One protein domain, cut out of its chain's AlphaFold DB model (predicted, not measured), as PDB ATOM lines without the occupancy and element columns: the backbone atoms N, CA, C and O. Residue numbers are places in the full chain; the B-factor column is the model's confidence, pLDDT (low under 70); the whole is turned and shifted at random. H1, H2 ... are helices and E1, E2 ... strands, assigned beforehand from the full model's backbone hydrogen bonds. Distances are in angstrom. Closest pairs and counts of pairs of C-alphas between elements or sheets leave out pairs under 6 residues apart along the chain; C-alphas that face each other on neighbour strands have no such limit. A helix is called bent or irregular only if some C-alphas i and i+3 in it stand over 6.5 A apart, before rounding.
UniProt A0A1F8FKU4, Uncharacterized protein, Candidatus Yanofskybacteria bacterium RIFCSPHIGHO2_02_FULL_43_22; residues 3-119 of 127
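This is residues 3 to 119 of the 127 residues of an uncharacterized protein of Candidatus Yanofskybacteria bacterium RIFCSPHIGHO2_02_FULL_43_22 (UniProt A0A1F8FKU4). A strongly twisted sheet of five strands, curled like part of a barrel, has H2 and H3 packed on one face and the shorter H1 on the other, while residues 33 to 49 form a long loop from H1 to H2. The printed part has 117 residues, in the order E1 E2 H1 H2 E3 H3 E4 E5 H4. The sheet runs E1 E2 E3 E5 E4, antiparallel throughout, and the class is mixed, helices and strands. The whole is compact, with a radius of gyration of the C-alphas of 13.5 A, and rounded, spanning 37 by 35 by 26 A.

E4, residues 97 to 102, and E5, residues 105 to 110, form a hairpin, with N 100 and O 107 at 2.8 A. E3, residues 71 to 73, is the antiparallel neighbour of E5, with N 72 and O 108 within hydrogen-bond range at 2.9 A. E2, residues 20 to 22, pairs with E3 through N 21 and O 71 at 2.9 A. E1, residues 10 to 14, makes a hairpin with E2, C-alphas 11 and 22 facing each other at 5.5 A, but no N and O of this pair are within hydrogen-bond range. H2, residues 50 to 65, is on the sheet at a height of 10.1 A, only just over E5, on which 3 of its C-alphas fall; it runs across the strands at 80 degrees to E5 on the local plane. H3, residues 82 to 93, is on the same face, over E4, and stands up from the sheet at 53 degrees. H2 touches H3 with residues 51 to 55 alone, about perpendicular at 75 degrees; the closest C-alphas are those of Arg 52 and Tyr 87, 5.6 A apart. E3, H3 and E4 form a split strand-helix-strand unit, two strands running the same way with E5 between them, with a right-handed crossover. H1, residues 24 to 32, is on the opposite face at a height of 8.8 A. H4, residues 112 to 116, is not on the sheet; it is close to but not clearly touching H1, the C-alphas of Leu 29 and Glu 112 being 7.6 A apart. In H2 and H4 every O i to N i+4 pair is within hydrogen-bond range, against 4 of 5 in H1 and 6 of 8 in H3.

E1 begins at C-alpha 10, (67.201, 14.155, 150.331), and is 13.3 A long; E4 is 15.5 A and E5 16.3 A. H2 is 22.1 A long, H3 18.5 A and H1 12.7 A. H3 is irregular, but only just: C-alphas 82 and 85 are 6.6 A apart. H4 ends at C-alpha 116, (56.513, -7.090, 140.319).

The two C-alphas farthest apart, those of Gly 8 and Ser 45, are 37.7 A apart. The printed part has no cut; H1 to H2 is a long link of 17 residues. The mean pLDDT of the printed part is 73.2, and 35 residues are under 70, among them 13 to 19, 32 to 46 and 78 to 85.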
ATOM      1  N   TRP A   3      64.812  16.096 154.709       67.06
ATOM      2  CA  TRP A   3      65.913  15.634 155.557       67.06
ATOM      3  C   TRP A   3      67.037  15.058 154.702       67.06
ATOM      4  O   TRP A   3      66.801  14.715 153.549       67.06
ATOM      5  N   THR A   4      68.239  14.938 155.261       72.56
ATOM      6  CA  THR A   4      69.398  14.348 154.579       72.56
ATOM      7  C   THR A   4      69.777  13.036 155.267       72.56
ATOM      8  O   THR A   4      69.888  13.012 156.494       72.56
ATOM      9  N   ASP A   5      69.925  11.949 154.509       71.19
ATOM     10  CA  ASP A   5      70.367  10.650 155.040       71.19
ATOM     11  C   ASP A   5      71.897  10.544 155.205       71.19
ATOM     12  O   ASP A   5      72.629  11.497 154.941       71.19
ATOM     13  N   GLU A   6      72.382   9.390 155.686       75.12
ATOM     14  CA  GLU A   6      73.812   9.136 155.953       75.12
ATOM     15  C   GLU A   6      74.687   9.187 154.683       75.12
ATOM     16  O   GLU A   6      75.891   9.411 154.784       75.12
ATOM     17  N   ASP A   7      74.081   9.058 153.500       76.44
ATOM     18  CA  ASP A   7      74.754   9.100 152.199       76.44
ATOM     19  C   ASP A   7      74.608  10.476 151.509       76.44
ATOM     20  O   ASP A   7      75.074  10.667 150.387       76.44
ATOM     21  N   GLY A   8      73.952  11.447 152.156       77.25
ATOM     22  CA  GLY A   8      73.759  12.798 151.624       77.25
ATOM     23  C   GLY A   8      72.503  13.006 150.767       77.25
ATOM     24  O   GLY A   8      72.321  14.106 150.239       77.25
ATOM     25  N   ASN A   9      71.615  12.014 150.636       76.25
ATOM     26  CA  ASN A   9      70.420  12.127 149.786       76.25
ATOM     27  C   ASN A   9      69.249  12.782 150.522       76.25
ATOM     28  O   ASN A   9      69.105  12.647 151.742       76.25
ATOM     29  N   LYS A  10      68.374  13.466 149.771       74.31
ATOM     30  CA  LYS A  10      67.201  14.155 150.331       74.31
ATOM     31  C   LYS A  10      66.013  13.206 150.520       74.31
ATOM     32  O   LYS A  10      65.639  12.479 149.607       74.31
ATOM     33  N   VAL A  11      65.373  13.287 151.687       71.69
ATOM     34  CA  VAL A  11      64.236  12.458 152.119       71.69
ATOM     35  C   VAL A  11      63.078  13.349 152.570       71.69
ATOM     36  O   VAL A  11      63.241  14.184 153.459       71.69
ATOM     37  N   GLU A  12      61.890  13.190 151.987       70.75
ATOM     38  CA  GLU A  12      60.679  13.899 152.431       70.75
ATOM     39  C   GLU A  12      59.943  13.082 153.506       70.75
ATOM     40  O   GLU A  12      59.595  11.925 153.273       70.75
ATOM     41  N   ILE A  13      59.673  13.685 154.673       60.09
ATOM     42  CA  ILE A  13      58.819  13.087 155.714       60.09
ATOM     43  C   ILE A  13      57.421  13.702 155.616       60.09
ATOM     44  O   ILE A  13      57.260  14.917 155.798       60.09
ATOM     45  N   ARG A  14      56.410  12.860 155.366       50.56
ATOM     46  CA  ARG A  14      54.987  13.228 155.414       50.56
ATOM     47  C   ARG A  14      54.353  12.628 156.664       50.56
ATOM     48  O   ARG A  14      54.415  11.425 156.888       50.56
ATOM     49  N   SER A  15      53.777  13.473 157.514       44.44
ATOM     50  CA  SER A  15      53.127  13.045 158.751       44.44
ATOM     51  C   SER A  15      51.640  12.797 158.513       44.44
ATOM     52  O   SER A  15      50.899  13.767 158.398       44.44
ATOM     53  N   PHE A  16      51.202  11.537 158.488       41.78
ATOM     54  CA  PHE A  16      49.925  11.114 159.082       41.78
ATOM     55  C   PHE A  16      49.908   9.577 159.199       41.78
ATOM     56  O   PHE A  16      49.703   8.877 158.216       41.78
ATOM     57  N   PHE A  17      50.146   9.104 160.431       43.91
ATOM     58  CA  PHE A  17      50.213   7.710 160.910       43.91
ATOM     59  C   PHE A  17      51.301   6.809 160.285       43.91
ATOM     60  O   PHE A  17      51.244   6.456 159.116       43.91
ATOM     61  N   ALA A  18      52.258   6.396 161.131       53.56
ATOM     62  CA  ALA A  18      53.533   5.738 160.807       53.56
ATOM     63  C   ALA A  18      54.472   6.640 159.991       53.56
ATOM     64  O   ALA A  18      54.082   7.278 159.016       53.56
ATOM     65  N   ARG A  19      55.725   6.783 160.424       65.94
ATOM     66  CA  ARG A  19      56.689   7.615 159.695       65.94
ATOM     67  C   ARG A  19      56.952   6.940 158.352       65.94
ATOM     68  O   ARG A  19      57.564   5.878 158.309       65.94
ATOM     69  N   VAL A  20      56.468   7.546 157.273       70.31
ATOM     70  CA  VAL A  20      56.782   7.102 155.917       70.31
ATOM     71  C   VAL A  20      57.932   7.917 155.365       70.31
ATOM     72  O   VAL A  20      58.007   9.135 155.539       70.31
ATOM     73  N   TYR A  21      58.842   7.212 154.716       77.75
ATOM     74  CA  TYR A  21      60.070   7.771 154.184       77.75
ATOM     75  C   TYR A  21      60.038   7.643 152.668       77.75
ATOM     76  O   TYR A  21      59.649   6.608 152.132       77.75
ATOM     77  N   VAL A  22      60.464   8.680 151.964       75.00
ATOM     78  CA  VAL A  22      60.635   8.641 150.508       75.00
ATOM     79  C   VAL A  22      62.089   8.970 150.215       75.00
ATOM     80  O   VAL A  22      62.555  10.030 150.621       75.00
ATOM     81  N   ASP A  23      62.802   8.058 149.553       75.00
ATOM     82  CA  ASP A  23      64.162   8.291 149.055       75.00
ATOM     83  C   ASP A  23      64.158   8.463 147.525       75.00
ATOM     84  O   ASP A  23      63.164   8.172 146.855       75.00
ATOM     85  N   GLU A  24      65.272   8.931 146.960       72.88
ATOM     86  CA  GLU A  24      65.404   9.173 145.514       72.88
ATOM     87  C   GLU A  24      65.184   7.910 144.673       72.88
ATOM     88  O   GLU A  24      64.654   7.971 143.564       72.88
ATOM     89  N   THR A  25      65.550   6.745 145.209       69.12
ATOM     90  CA  THR A  25      65.388   5.472 144.507       69.12
ATOM     91  C   THR A  25      63.904   5.107 144.420       69.12
ATOM     92  O   THR A  25      63.400   4.768 143.357       69.12
ATOM     93  N   VAL A  26      63.176   5.225 145.529       70.06
ATOM     94  CA  VAL A  26      61.727   5.043 145.635       70.06
ATOM     95  C   VAL A  26      60.964   6.083 144.816       70.06
ATOM     96  O   VAL A  26      59.971   5.739 144.181       70.06
ATOM     97  N   ASP A  27      61.436   7.325 144.754       72.00
ATOM     98  CA  ASP A  27      60.860   8.358 143.890       72.00
ATOM     99  C   ASP A  27      61.040   8.030 142.396       72.00
ATOM    100  O   ASP A  27      60.098   8.111 141.604       72.00
ATOM    101  N   ALA A  28      62.230   7.564 142.003       72.62
ATOM    102  CA  ALA A  28      62.481   7.083 140.645       72.62
ATOM    103  C   ALA A  28      61.595   5.879 140.288       72.62
ATOM    104  O   ALA A  28      61.169   5.731 139.141       72.62
ATOM    105  N   LEU A  29      61.295   5.034 141.271       69.56
ATOM    106  CA  LEU A  29      60.417   3.884 141.113       69.56
ATOM    107  C   LEU A  29      58.943   4.276 141.005       69.56
ATOM    108  O   LEU A  29      58.236   3.766 140.136       69.56
ATOM    109  N   ASN A  30      58.511   5.252 141.800       70.69
ATOM    110  CA  ASN A  30      57.188   5.861 141.706       70.69
ATOM    111  C   ASN A  30      56.899   6.433 140.325       70.69
ATOM    112  O   ASN A  30      55.814   6.237 139.790       70.69
ATOM    113  N   LYS A  31      57.886   7.080 139.704       72.00
ATOM    114  CA  LYS A  31      57.753   7.614 138.340       72.00
ATOM    115  C   LYS A  31      57.552   6.529 137.278       72.00
ATOM    116  O   LYS A  31      57.003   6.814 136.220       72.00
ATOM    117  N   LYS A  32      58.007   5.299 137.536       69.50
ATOM    118  CA  LYS A  32      57.905   4.161 136.606       69.50
ATOM    119  C   LYS A  32      56.663   3.304 136.835       69.50
ATOM    120  O   LYS A  32      56.315   2.500 135.971       69.50
ATOM    121  N   PHE A  33      56.023   3.426 137.995       66.19
ATOM    122  CA  PHE A  33      54.939   2.549 138.411       66.19
ATOM    123  C   PHE A  33      53.658   3.343 138.647       66.19
ATOM    124  O   PHE A  33      53.581   4.154 139.566       66.19
ATOM    125  N   SER A  34      52.622   3.063 137.857       64.94
ATOM    126  CA  SER A  34      51.322   3.686 138.073       64.94
ATOM    127  C   SER A  34      50.525   2.937 139.141       64.94
ATOM    128  O   SER A  34      50.073   1.811 138.932       64.94
ATOM    129  N   TRP A  35      50.302   3.575 140.290       64.69
ATOM    130  CA  TRP A  35      49.428   3.039 141.342       64.69
ATOM    131  C   TRP A  35      47.958   2.939 140.921       64.69
ATOM    132  O   TRP A  35      47.210   2.189 141.545       64.69
ATOM    133  N   SER A  36      47.550   3.635 139.851       60.03
ATOM    134  CA  SER A  36      46.213   3.495 139.253       60.03
ATOM    135  C   SER A  36      45.909   2.060 138.826       60.03
ATOM    136  O   SER A  36      44.756   1.639 138.856       60.03
ATOM    137  N   ASP A  37      46.948   1.304 138.473       57.09
ATOM    138  CA  ASP A  37      46.821  -0.047 137.930       57.09
ATOM    139  C   ASP A  37      46.864  -1.107 139.045       57.09
ATOM    140  O   ASP A  37      46.598  -2.289 138.821       57.09
ATOM    141  N   TYR A  38      47.147  -0.685 140.284       57.94
ATOM    142  CA  TYR A  38      47.213  -1.547 141.457       57.94
ATOM    143  C   TYR A  38      45.816  -1.795 142.049       57.94
ATOM    144  O   TYR A  38      45.314  -1.055 142.903       57.94
ATOM    145  N   ARG A  39      45.183  -2.897 141.630       57.12
ATOM    146  CA  ARG A  39      43.840  -3.292 142.101       57.12
ATOM    147  C   ARG A  39      43.795  -3.845 143.531       57.12
ATOM    148  O   ARG A  39      42.717  -3.937 144.103       57.12
ATOM    149  N   GLY A  40      44.939  -4.127 144.159       49.66
ATOM    150  CA  GLY A  40      44.992  -4.616 145.544       49.66
ATOM    151  C   GLY A  40      44.583  -6.081 145.724       49.66
ATOM    152  O   GLY A  40      44.441  -6.525 146.861       49.66
ATOM    153  N   GLU A  41      44.429  -6.838 144.638       50.75
ATOM    154  CA  GLU A  41      44.360  -8.299 144.693       50.75
ATOM    155  C   GLU A  41      45.786  -8.825 144.826       50.75
ATOM    156  O   GLU A  41      46.539  -8.962 143.869       50.75
ATOM    157  N   VAL A  42      46.205  -8.968 146.075       51.88
ATOM    158  CA  VAL A  42      47.574  -9.303 146.434       51.88
ATOM    159  C   VAL A  42      47.784 -10.800 146.184       51.88
ATOM    160  O   VAL A  42      47.249 -11.625 146.925       51.88
ATOM    161  N   VAL A  43      48.559 -11.175 145.161       53.31
ATOM    162  CA  VAL A  43      49.028 -12.565 144.981       53.31
ATOM    163  C   VAL A  43      50.166 -12.797 145.976       53.31
ATOM    164  O   VAL A  43      51.348 -12.806 145.652       53.31
ATOM    165  N   LEU A  44      49.794 -12.905 147.251       58.28
ATOM    166  CA  LEU A  44      50.734 -13.083 148.358       58.28
ATOM    167  C   LEU A  44      51.302 -14.500 148.428       58.28
ATOM    168  O   LEU A  44      52.380 -14.692 148.981       58.28
ATOM    169  N   SER A  45      50.622 -15.471 147.821       57.44
ATOM    170  CA  SER A  45      50.895 -16.902 147.978       57.44
ATOM    171  C   SER A  45      52.300 -17.347 147.550       57.44
ATOM    172  O   SER A  45      52.715 -18.452 147.888       57.44
ATOM    173  N   SER A  46      53.057 -16.520 146.817       65.88
ATOM    174  CA  SER A  46      54.436 -16.816 146.402       65.88
ATOM    175  C   SER A  46      55.488 -16.544 147.485       65.88
ATOM    176  O   SER A  46      56.617 -17.023 147.378       65.88
ATOM    177  N   LEU A  47      55.141 -15.804 148.545       75.12
ATOM    178  CA  LEU A  47      56.037 -15.586 149.684       75.12
ATOM    179  C   LEU A  47      55.994 -16.766 150.663       75.12
ATOM    180  O   LEU A  47      56.895 -16.902 151.482       75.12
ATOM    181  N   GLY A  48      54.990 -17.642 150.599       74.56
ATOM    182  CA  GLY A  48      54.970 -18.983 151.192       74.56
ATOM    183  C   GLY A  48      54.651 -19.093 152.690       74.56
ATOM    184  O   GLY A  48      54.178 -20.143 153.114       74.56
ATOM    185  N   LYS A  49      54.890 -18.061 153.513       80.38
ATOM    186  CA  LYS A  49      54.458 -18.030 154.929       80.38
ATOM    187  C   LYS A  49      53.509 -16.859 155.150       80.38
ATOM    188  O   LYS A  49      53.882 -15.723 154.858       80.38
ATOM    189  N   ALA A  50      52.362 -17.122 155.775       76.69
ATOM    190  CA  ALA A  50      51.307 -16.136 156.028       76.69
ATOM    191  C   ALA A  50      51.805 -14.851 156.718       76.69
ATOM    192  O   ALA A  50      51.315 -13.758 156.453       76.69
ATOM    193  N   GLN A  51      52.814 -14.945 157.582       76.75
ATOM    194  CA  GLN A  51      53.373 -13.778 158.261       76.75
ATOM    195  C   GLN A  51      54.278 -12.927 157.353       76.75
ATOM    196  O   GLN A  51      54.231 -11.703 157.440       76.75
ATOM    197  N   ARG A  52      55.060 -13.537 156.444       81.31
ATOM    198  CA  ARG A  52      55.814 -12.786 155.414       81.31
ATOM    199  C   ARG A  52      54.860 -12.037 154.499       81.31
ATOM    200  O   ARG A  52      55.069 -10.871 154.182       81.31
ATOM    201  N   GLU A  53      53.796 -12.728 154.122       78.75
ATOM    202  CA  GLU A  53      52.706 -12.194 153.323       78.75
ATOM    203  C   GLU A  53      52.030 -11.013 154.014       78.75
ATOM    204  O   GLU A  53      51.798  -9.980 153.391       78.75
ATOM    205  N   GLN A  54      51.789 -11.123 155.320       79.06
ATOM    206  CA  GLN A  54      51.236 -10.041 156.122       79.06
ATOM    207  C   GLN A  54      52.162  -8.816 156.161       79.06
ATOM    208  O   GLN A  54      51.684  -7.706 155.949       79.06
ATOM    209  N   VAL A  55      53.473  -8.994 156.374       82.75
ATOM    210  CA  VAL A  55      54.445  -7.880 156.375       82.75
ATOM    211  C   VAL A  55      54.490  -7.190 155.012       82.75
ATOM    212  O   VAL A  55      54.361  -5.967 154.932       82.75
ATOM    213  N   ALA A  56      54.605  -7.967 153.931       82.88
ATOM    214  CA  ALA A  56      54.571  -7.445 152.569       82.88
ATOM    215  C   ALA A  56      53.274  -6.665 152.297       82.88
ATOM    216  O   ALA A  56      53.317  -5.538 151.802       82.88
ATOM    217  N   ARG A  57      52.121  -7.221 152.690       78.94
ATOM    218  CA  ARG A  57      50.813  -6.571 152.553       78.94
ATOM    219  C   ARG A  57      50.745  -5.247 153.304       78.94
ATOM    220  O   ARG A  57      50.208  -4.286 152.755       78.94
ATOM    221  N   THR A  58      51.269  -5.177 154.525       80.06
ATOM    222  CA  THR A  58      51.300  -3.938 155.313       80.06
ATOM    223  C   THR A  58      52.073  -2.852 154.572       80.06
ATOM    224  O   THR A  58      51.526  -1.778 154.342       80.06
ATOM    225  N   ILE A  59      53.292  -3.148 154.111       82.25
ATOM    226  CA  ILE A  59      54.137  -2.187 153.381       82.25
ATOM    227  C   ILE A  59      53.434  -1.691 152.110       82.25
ATOM    228  O   ILE A  59      53.359  -0.487 151.868       82.25
ATOM    229  N   LEU A  60      52.859  -2.603 151.324       79.56
ATOM    230  CA  LEU A  60      52.133  -2.266 150.094       79.56
ATOM    231  C   LEU A  60      50.876  -1.431 150.362       79.56
ATOM    232  O   LEU A  60      50.562  -0.515 149.604       79.56
ATOM    233  N   THR A  61      50.162  -1.727 151.450       76.75
ATOM    234  CA  THR A  61      48.973  -0.970 151.866       76.75
ATOM    235  C   THR A  61      49.353   0.452 152.258       76.75
ATOM    236  O   THR A  61      48.705   1.397 151.810       76.75
ATOM    237  N   VAL A  62      50.423   0.618 153.039       77.81
ATOM    238  CA  VAL A  62      50.946   1.941 153.408       77.81
ATOM    239  C   VAL A  62      51.380   2.714 152.160       77.81
ATOM    240  O   VAL A  62      51.040   3.890 152.033       77.81
ATOM    241  N   GLY A  63      52.039   2.055 151.202       77.00
ATOM    242  CA  GLY A  63      52.402   2.675 149.926       77.00
ATOM    243  C   GLY A  63      51.187   3.136 149.118       77.00
ATOM    244  O   GLY A  63      51.120   4.279 148.666       77.00
ATOM    245  N   LYS A  64      50.148   2.300 149.028       73.12
ATOM    246  CA  LYS A  64      48.889   2.666 148.364       73.12
ATOM    247  C   LYS A  64      48.230   3.889 149.006       73.12
ATOM    248  O   LYS A  64      47.775   4.776 148.289       73.12
ATOM    249  N   LEU A  65      48.182   3.947 150.339       72.88
ATOM    250  CA  LEU A  65      47.624   5.094 151.067       72.88
ATOM    251  C   LEU A  65      48.432   6.376 150.824       72.88
ATOM    252  O   LEU A  65      47.850   7.450 150.712       72.88
ATOM    253  N   ASN A  66      49.752   6.253 150.670       73.69
ATOM    254  CA  ASN A  66      50.636   7.363 150.308       73.69
ATOM    255  C   ASN A  66      50.676   7.663 148.806       73.69
ATOM    256  O   ASN A  66      51.406   8.563 148.392       73.69
ATOM    257  N   GLN A  67      49.899   6.931 148.000       71.06
ATOM    258  CA  GLN A  67      49.884   7.026 146.537       71.06
ATOM    259  C   GLN A  67      51.290   6.885 145.929       71.06
ATOM    260  O   GLN A  67      51.610   7.501 144.913       71.06
ATOM    261  N   GLY A  68      52.144   6.090 146.576       72.62
ATOM    262  CA  GLY A  68      53.569   6.052 146.304       72.62
ATOM    263  C   GLY A  68      54.266   4.893 147.012       72.62
ATOM    264  O   GLY A  68      53.900   4.488 148.105       72.62
ATOM    265  N   TRP A  69      55.321   4.365 146.409       79.38
ATOM    266  CA  TRP A  69      56.324   3.543 147.053       79.38
ATOM    267  C   TRP A  69      56.862   4.379 148.211       79.38
ATOM    268  O   TRP A  69      57.100   5.583 148.067       79.38
ATOM    269  N   CYS A  70      57.010   3.747 149.365       81.19
ATOM    270  CA  CYS A  70      57.464   4.403 150.576       81.19
ATOM    271  C   CYS A  70      58.194   3.400 151.460       81.19
ATOM    272  O   CYS A  70      57.900   2.204 151.445       81.19
ATOM    273  N   GLY A  71      59.133   3.905 152.245       85.62
ATOM    274  CA  GLY A  71      59.750   3.174 153.330       85.62
ATOM    275  C   GLY A  71      58.938   3.295 154.608       85.62
ATOM    276  O   GLY A  71      58.322   4.331 154.858       85.62
ATOM    277  N   VAL A  72      58.967   2.247 155.420       86.12
ATOM    278  CA  VAL A  72      58.327   2.185 156.739       86.12
ATOM    279  C   VAL A  72      59.401   1.860 157.769       86.12
ATOM    280  O   VAL A  72      60.323   1.096 157.474       86.12
ATOM    281  N   ALA A  73      59.327   2.439 158.967       85.25
ATOM    282  CA  ALA A  73      60.259   2.081 160.027       85.25
ATOM    283  C   ALA A  73      60.140   0.578 160.341       85.25
ATOM    284  O   ALA A  73      59.043   0.036 160.460       85.25
ATOM    285  N   ALA A  74      61.271  -0.116 160.462       83.44
ATOM    286  CA  ALA A  74      61.284  -1.552 160.727       83.44
ATOM    287  C   ALA A  74      60.609  -1.889 162.067       83.44
ATOM    288  O   ALA A  74      59.979  -2.935 162.191       83.44
ATOM    289  N   GLU A  75      60.702  -0.978 163.038       78.25
ATOM    290  CA  GLU A  75      60.026  -1.073 164.336       78.25
ATOM    291  C   GLU A  75      58.493  -0.990 164.225       78.25
ATOM    292  O   GLU A  75      57.791  -1.703 164.938       78.25
ATOM    293  N   ASP A  76      57.963  -0.220 163.268       77.50
ATOM    294  CA  ASP A  76      56.515  -0.117 163.012       77.50
ATOM    295  C   ASP A  76      55.955  -1.395 162.364       77.50
ATOM    296  O   ASP A  76      54.750  -1.652 162.393       77.50
ATOM    297  N   LEU A  77      56.830  -2.218 161.777       75.00
ATOM    298  CA  LEU A  77      56.485  -3.534 161.239       75.00
ATOM    299  C   LEU A  77      56.634  -4.655 162.267       75.00
ATOM    300  O   LEU A  77      56.204  -5.775 161.993       75.00
ATOM    301  N   SER A  78      57.238  -4.377 163.425       62.41
ATOM    302  CA  SER A  78      57.318  -5.314 164.539       62.41
ATOM    303  C   SER A  78      56.163  -5.085 165.509       62.41
ATOM    304  O   SER A  78      56.194  -4.196 166.353       62.41
ATOM    305  N   GLY A  79      55.129  -5.918 165.417       53.41
ATOM    306  CA  GLY A  79      54.152  -6.064 166.492       53.41
ATOM    307  C   GLY A  79      54.803  -6.587 167.788       53.41
ATOM    308  O   GLY A  79      55.961  -7.003 167.781       53.41
ATOM    309  N   PRO A  80      54.058  -6.655 168.908       47.81
ATOM    310  CA  PRO A  80      54.578  -6.955 170.253       47.81
ATOM    311  C   PRO A  80      55.211  -8.350 170.436       47.81
ATOM    312  O   PRO A  80      55.631  -8.695 171.537       47.81
ATOM    313  N   SER A  81      55.299  -9.168 169.384       46.34
ATOM    314  CA  SER A  81      56.009 -10.442 169.418       46.34
ATOM    315  C   SER A  81      57.341 -10.313 168.680       46.34
ATOM    316  O   SER A  81      57.383  -9.987 167.492       46.34
ATOM    317  N   ILE A  82      58.414 -10.694 169.367       45.56
ATOM    318  CA  ILE A  82      59.809 -10.811 168.903       45.56
ATOM    319  C   ILE A  82      59.944 -11.615 167.583       45.56
ATOM    320  O   ILE A  82      60.964 -11.556 166.903       45.56
ATOM    321  N   SER A  83      58.888 -12.316 167.158       53.91
ATOM    322  CA  SER A  83      58.832 -13.112 165.936       53.91
ATOM    323  C   SER A  83      58.621 -12.329 164.630       53.91
ATOM    324  O   SER A  83      58.477 -12.976 163.607       53.91
ATOM    325  N   GLN A  84      58.588 -10.990 164.593       60.22
ATOM    326  CA  GLN A  84      58.426 -10.262 163.316       60.22
ATOM    327  C   GLN A  84      59.711  -9.702 162.698       60.22
ATOM    328  O   GLN A  84      59.759  -9.525 161.479       60.22
ATOM    329  N   SER A  85      60.783  -9.531 163.481       67.25
ATOM    330  CA  SER A  85      62.062  -9.044 162.941       67.25
ATOM    331  C   SER A  85      62.656 -10.012 161.915       67.25
ATOM    332  O   SER A  85      63.119  -9.582 160.862       67.25
ATOM    333  N   TRP A  86      62.560 -11.324 162.156       75.62
ATOM    334  CA  TRP A  86      63.122 -12.325 161.249       75.62
ATOM    335  C   TRP A  86      62.415 -12.378 159.893       75.62
ATOM    336  O   TRP A  86      63.078 -12.620 158.892       75.62
ATOM    337  N   TYR A  87      61.105 -12.106 159.818       80.44
ATOM    338  CA  TYR A  87      60.405 -12.042 158.529       80.44
ATOM    339  C   TYR A  87      60.880 -10.851 157.698       80.44
ATOM    340  O   TYR A  87      60.995 -10.961 156.481       80.44
ATOM    341  N   VAL A  88      61.173  -9.719 158.347       84.25
ATOM    342  CA  VAL A  88      61.761  -8.554 157.680       84.25
ATOM    343  C   VAL A  88      63.167  -8.887 157.181       84.25
ATOM    344  O   VAL A  88      63.462  -8.606 156.022       84.25
ATOM    345  N   GLU A  89      64.011  -9.526 158.002       86.75
ATOM    346  CA  GLU A  89      65.337  -9.989 157.552       86.75
ATOM    347  C   GLU A  89      65.241 -10.954 156.372       86.75
ATOM    348  O   GLU A  89      66.015 -10.856 155.424       86.75
ATOM    349  N   GLU A  90      64.285 -11.878 156.404       86.25
ATOM    350  CA  GLU A  90      64.119 -12.869 155.348       86.25
ATOM    351  C   GLU A  90      63.601 -12.233 154.052       86.25
ATOM    352  O   GLU A  90      64.093 -12.533 152.971       86.25
ATOM    353  N   LEU A  91      62.668 -11.281 154.125       87.06
ATOM    354  CA  LEU A  91      62.240 -10.525 152.944       87.06
ATOM    355  C   LEU A  91      63.376  -9.670 152.360       87.06
ATOM    356  O   LEU A  91      63.439  -9.492 151.141       87.06
ATOM    357  N   VAL A  92      64.288  -9.173 153.203       89.94
ATOM    358  CA  VAL A  92      65.516  -8.499 152.756       89.94
ATOM    359  C   VAL A  92      66.474  -9.488 152.094       89.94
ATOM    360  O   VAL A  92      66.948  -9.216 150.993       89.94
ATOM    361  N   SER A  93      66.722 -10.655 152.694       89.81
ATOM    362  CA  SER A  93      67.618 -11.671 152.119       89.81
ATOM    363  C   SER A  93      67.089 -12.239 150.798       89.81
ATOM    364  O   SER A  93      67.861 -12.529 149.887       89.81
ATOM    365  N   MET A  94      65.764 -12.316 150.646       87.44
ATOM    366  CA  MET A  94      65.089 -12.684 149.399       87.44
ATOM    367  C   MET A  94      65.073 -11.549 148.355       87.44
ATOM    368  O   MET A  94      64.642 -11.777 147.219       87.44
ATOM    369  N   GLY A  95      65.520 -10.338 148.703       89.00
ATOM    370  CA  GLY A  95      65.586  -9.173 147.815       89.00
ATOM    371  C   GLY A  95      64.246  -8.475 147.558       89.00
ATOM    372  O   GLY A  95      64.139  -7.688 146.618       89.00
ATOM    373  N   TYR A  96      63.213  -8.763 148.352       88.38
ATOM    374  CA  TYR A  96      61.904  -8.099 148.268       88.38
ATOM    375  C   TYR A  96      61.875  -6.761 149.011       88.38
ATOM    376  O   TYR A  96      61.126  -5.854 148.652       88.38
ATOM    377  N   LEU A  97      62.697  -6.627 150.048       90.12
ATOM    378  CA  LEU A  97      62.868  -5.388 150.791       90.12
ATOM    379  C   LEU A  97      64.332  -4.966 150.766       90.12
ATOM    380  O   LEU A  97      65.232  -5.795 150.656       90.12
ATOM    381  N   ARG A  98      64.570  -3.669 150.930       90.25
ATOM    382  CA  ARG A  98      65.891  -3.126 151.252       90.25
ATOM    383  C   ARG A  98      65.814  -2.318 152.533       90.25
ATOM    384  O   ARG A  98      64.778  -1.731 152.831       90.25
ATOM    385  N   LYS A  99      66.910  -2.271 153.281       90.50
ATOM    386  CA  LYS A  99      67.021  -1.461 154.495       90.50
ATOM    387  C   LYS A  99      67.876  -0.241 154.241       90.50
ATOM    388  O   LYS A  99      68.897  -0.337 153.570       90.50
ATOM    389  N   LYS A 100      67.485   0.873 154.846       87.88
ATOM    390  CA  LYS A 100      68.304   2.073 154.942       87.88
ATOM    391  C   LYS A 100      68.221   2.617 156.354       87.88
ATOM    392  O   LYS A 100      67.162   2.571 156.977       87.88
ATOM    393  N   LYS A 101      69.335   3.126 156.865       84.88
ATOM    394  CA  LYS A 101      69.350   3.830 158.141       84.88
ATOM    395  C   LYS A 101      69.123   5.313 157.871       84.88
ATOM    396  O   LYS A 101      69.860   5.929 157.111       84.88
ATOM    397  N   ILE A 102      68.068   5.870 158.453       81.19
ATOM    398  CA  ILE A 102      67.703   7.280 158.307       81.19
ATOM    399  C   ILE A 102      67.603   7.854 159.711       81.19
ATOM    400  O   ILE A 102      66.721   7.480 160.478       81.19
ATOM    401  N   MET A 103      68.544   8.735 160.059       79.69
ATOM    402  CA  MET A 103      68.634   9.353 161.387       79.69
ATOM    403  C   MET A 103      68.611   8.355 162.557       79.69
ATOM    404  O   MET A 103      67.925   8.555 163.557       79.69
ATOM    405  N   GLY A 104      69.330   7.241 162.432       78.31
ATOM    406  CA  GLY A 104      69.330   6.211 163.474       78.31
ATOM    407  C   GLY A 104      68.146   5.242 163.427       78.31
ATOM    408  O   GLY A 104      68.248   4.172 164.019       78.31
ATOM    409  N   THR A 105      67.079   5.540 162.681       81.56
ATOM    410  CA  THR A 105      65.954   4.621 162.465       81.56
ATOM    411  C   THR A 105      66.248   3.697 161.287       81.56
ATOM    412  O   THR A 105      66.618   4.149 160.203       81.56
ATOM    413  N   VAL A 106      66.070   2.389 161.475       87.50
ATOM    414  CA  VAL A 106      66.114   1.428 160.365       87.50
ATOM    415  C   VAL A 106      64.783   1.488 159.634       87.50
ATOM    416  O   VAL A 106      63.744   1.162 160.199       87.50
ATOM    417  N   VAL A 107      64.822   1.889 158.373       86.25
ATOM    418  CA  VAL A 107      63.662   1.996 157.494       86.25
ATOM    419  C   VAL A 107      63.762   0.914 156.433       86.25
ATOM    420  O   VAL A 107      64.821   0.712 155.837       86.25
ATOM    421  N   VAL A 108      62.664   0.209 156.188       89.38
ATOM    422  CA  VAL A 108      62.568  -0.770 155.109       89.38
ATOM    423  C   VAL A 108      61.790  -0.196 153.944       89.38
ATOM    424  O   VAL A 108      60.716   0.365 154.127       89.38
ATOM    425  N   PHE A 109      62.322  -0.368 152.743       88.38
ATOM    426  CA  PHE A 109      61.703   0.062 151.499       88.38
ATOM    427  C   PHE A 109      61.351  -1.155 150.640       88.38
ATOM    428  O   PHE A 109      62.136  -2.112 150.598       88.38
ATOM    429  N   PRO A 110      60.210  -1.129 149.930       87.75
ATOM    430  CA  PRO A 110      59.908  -2.121 148.911       87.75
ATOM    431  C   PRO A 110      60.899  -2.006 147.748       87.75
ATOM    432  O   PRO A 110      61.297  -0.905 147.362       87.75
ATOM    433  N   THR A 111      61.289  -3.146 147.183       87.00
ATOM    434  CA  THR A 111      62.047  -3.203 145.926       87.00
ATOM    435  C   THR A 111      61.112  -3.414 144.738       87.00
ATOM    436  O   THR A 111      59.950  -3.801 144.894       87.00
ATOM    437  N   GLU A 112      61.642  -3.220 143.532       82.62
ATOM    438  CA  GLU A 112      61.018  -3.583 142.258       82.62
ATOM    439  C   GLU A 112      60.448  -4.996 142.312       82.62
ATOM    440  O   GLU A 112      59.289  -5.219 141.976       82.62
ATOM    441  N   LYS A 113      61.253  -5.933 142.820       85.56
ATOM    442  CA  LYS A 113      60.917  -7.351 142.900       85.56
ATOM    443  C   LYS A 113      59.646  -7.595 143.707       85.56
ATOM    444  O   LYS A 113      58.822  -8.424 143.322       85.56
ATOM    445  N   LEU A 114      59.469  -6.891 144.828       84.62
ATOM    446  CA  LEU A 114      58.255  -7.028 145.632       84.62
ATOM    447  C   LEU A 114      57.037  -6.536 144.865       84.62
ATOM    448  O   LEU A 114      56.017  -7.216 144.891       84.62
ATOM    449  N   MET A 115      57.168  -5.408 144.167       77.12
ATOM    450  CA  MET A 115      56.095  -4.796 143.382       77.12
ATOM    451  C   MET A 115      55.722  -5.636 142.157       77.12
ATOM    452  O   MET A 115      54.542  -5.839 141.887       77.12
ATOM    453  N   GLU A 116      56.709  -6.172 141.443       76.06
ATOM    454  CA  GLU A 116      56.513  -7.090 140.319       76.06
ATOM    455  C   GLU A 116      55.830  -8.379 140.758       76.06
ATOM    456  O   GLU A 116      54.911  -8.836 140.086       76.06
ATOM    457  N   ASN A 117      56.184  -8.904 141.932       76.06
ATOM    458  CA  ASN A 117      55.494 -10.046 142.527       76.06
ATOM    459  C   ASN A 117      54.013  -9.752 142.856       76.06
ATOM    460  O   ASN A 117      53.237 -10.682 143.042       76.06
ATOM    461  N   GLN A 118      53.601  -8.478 142.909       68.50
ATOM    462  CA  GLN A 118      52.193  -8.088 143.073       68.50
ATOM    463  C   GLN A 118      51.463  -7.841 141.755       68.50
ATOM    464  O   GLN A 118      50.253  -7.599 141.769       68.50
ATOM    465  N   ARG A 119      52.168  -7.846 140.620       61.59
ATOM    466  CA  ARG A 119      51.525  -7.755 139.312       61.59
ATOM    467  C   ARG A 119      50.849  -9.093 139.044       61.59
ATOM    468  O   ARG A 119      51.455 -10.013 138.507       61.59
TER     469      ARG A 119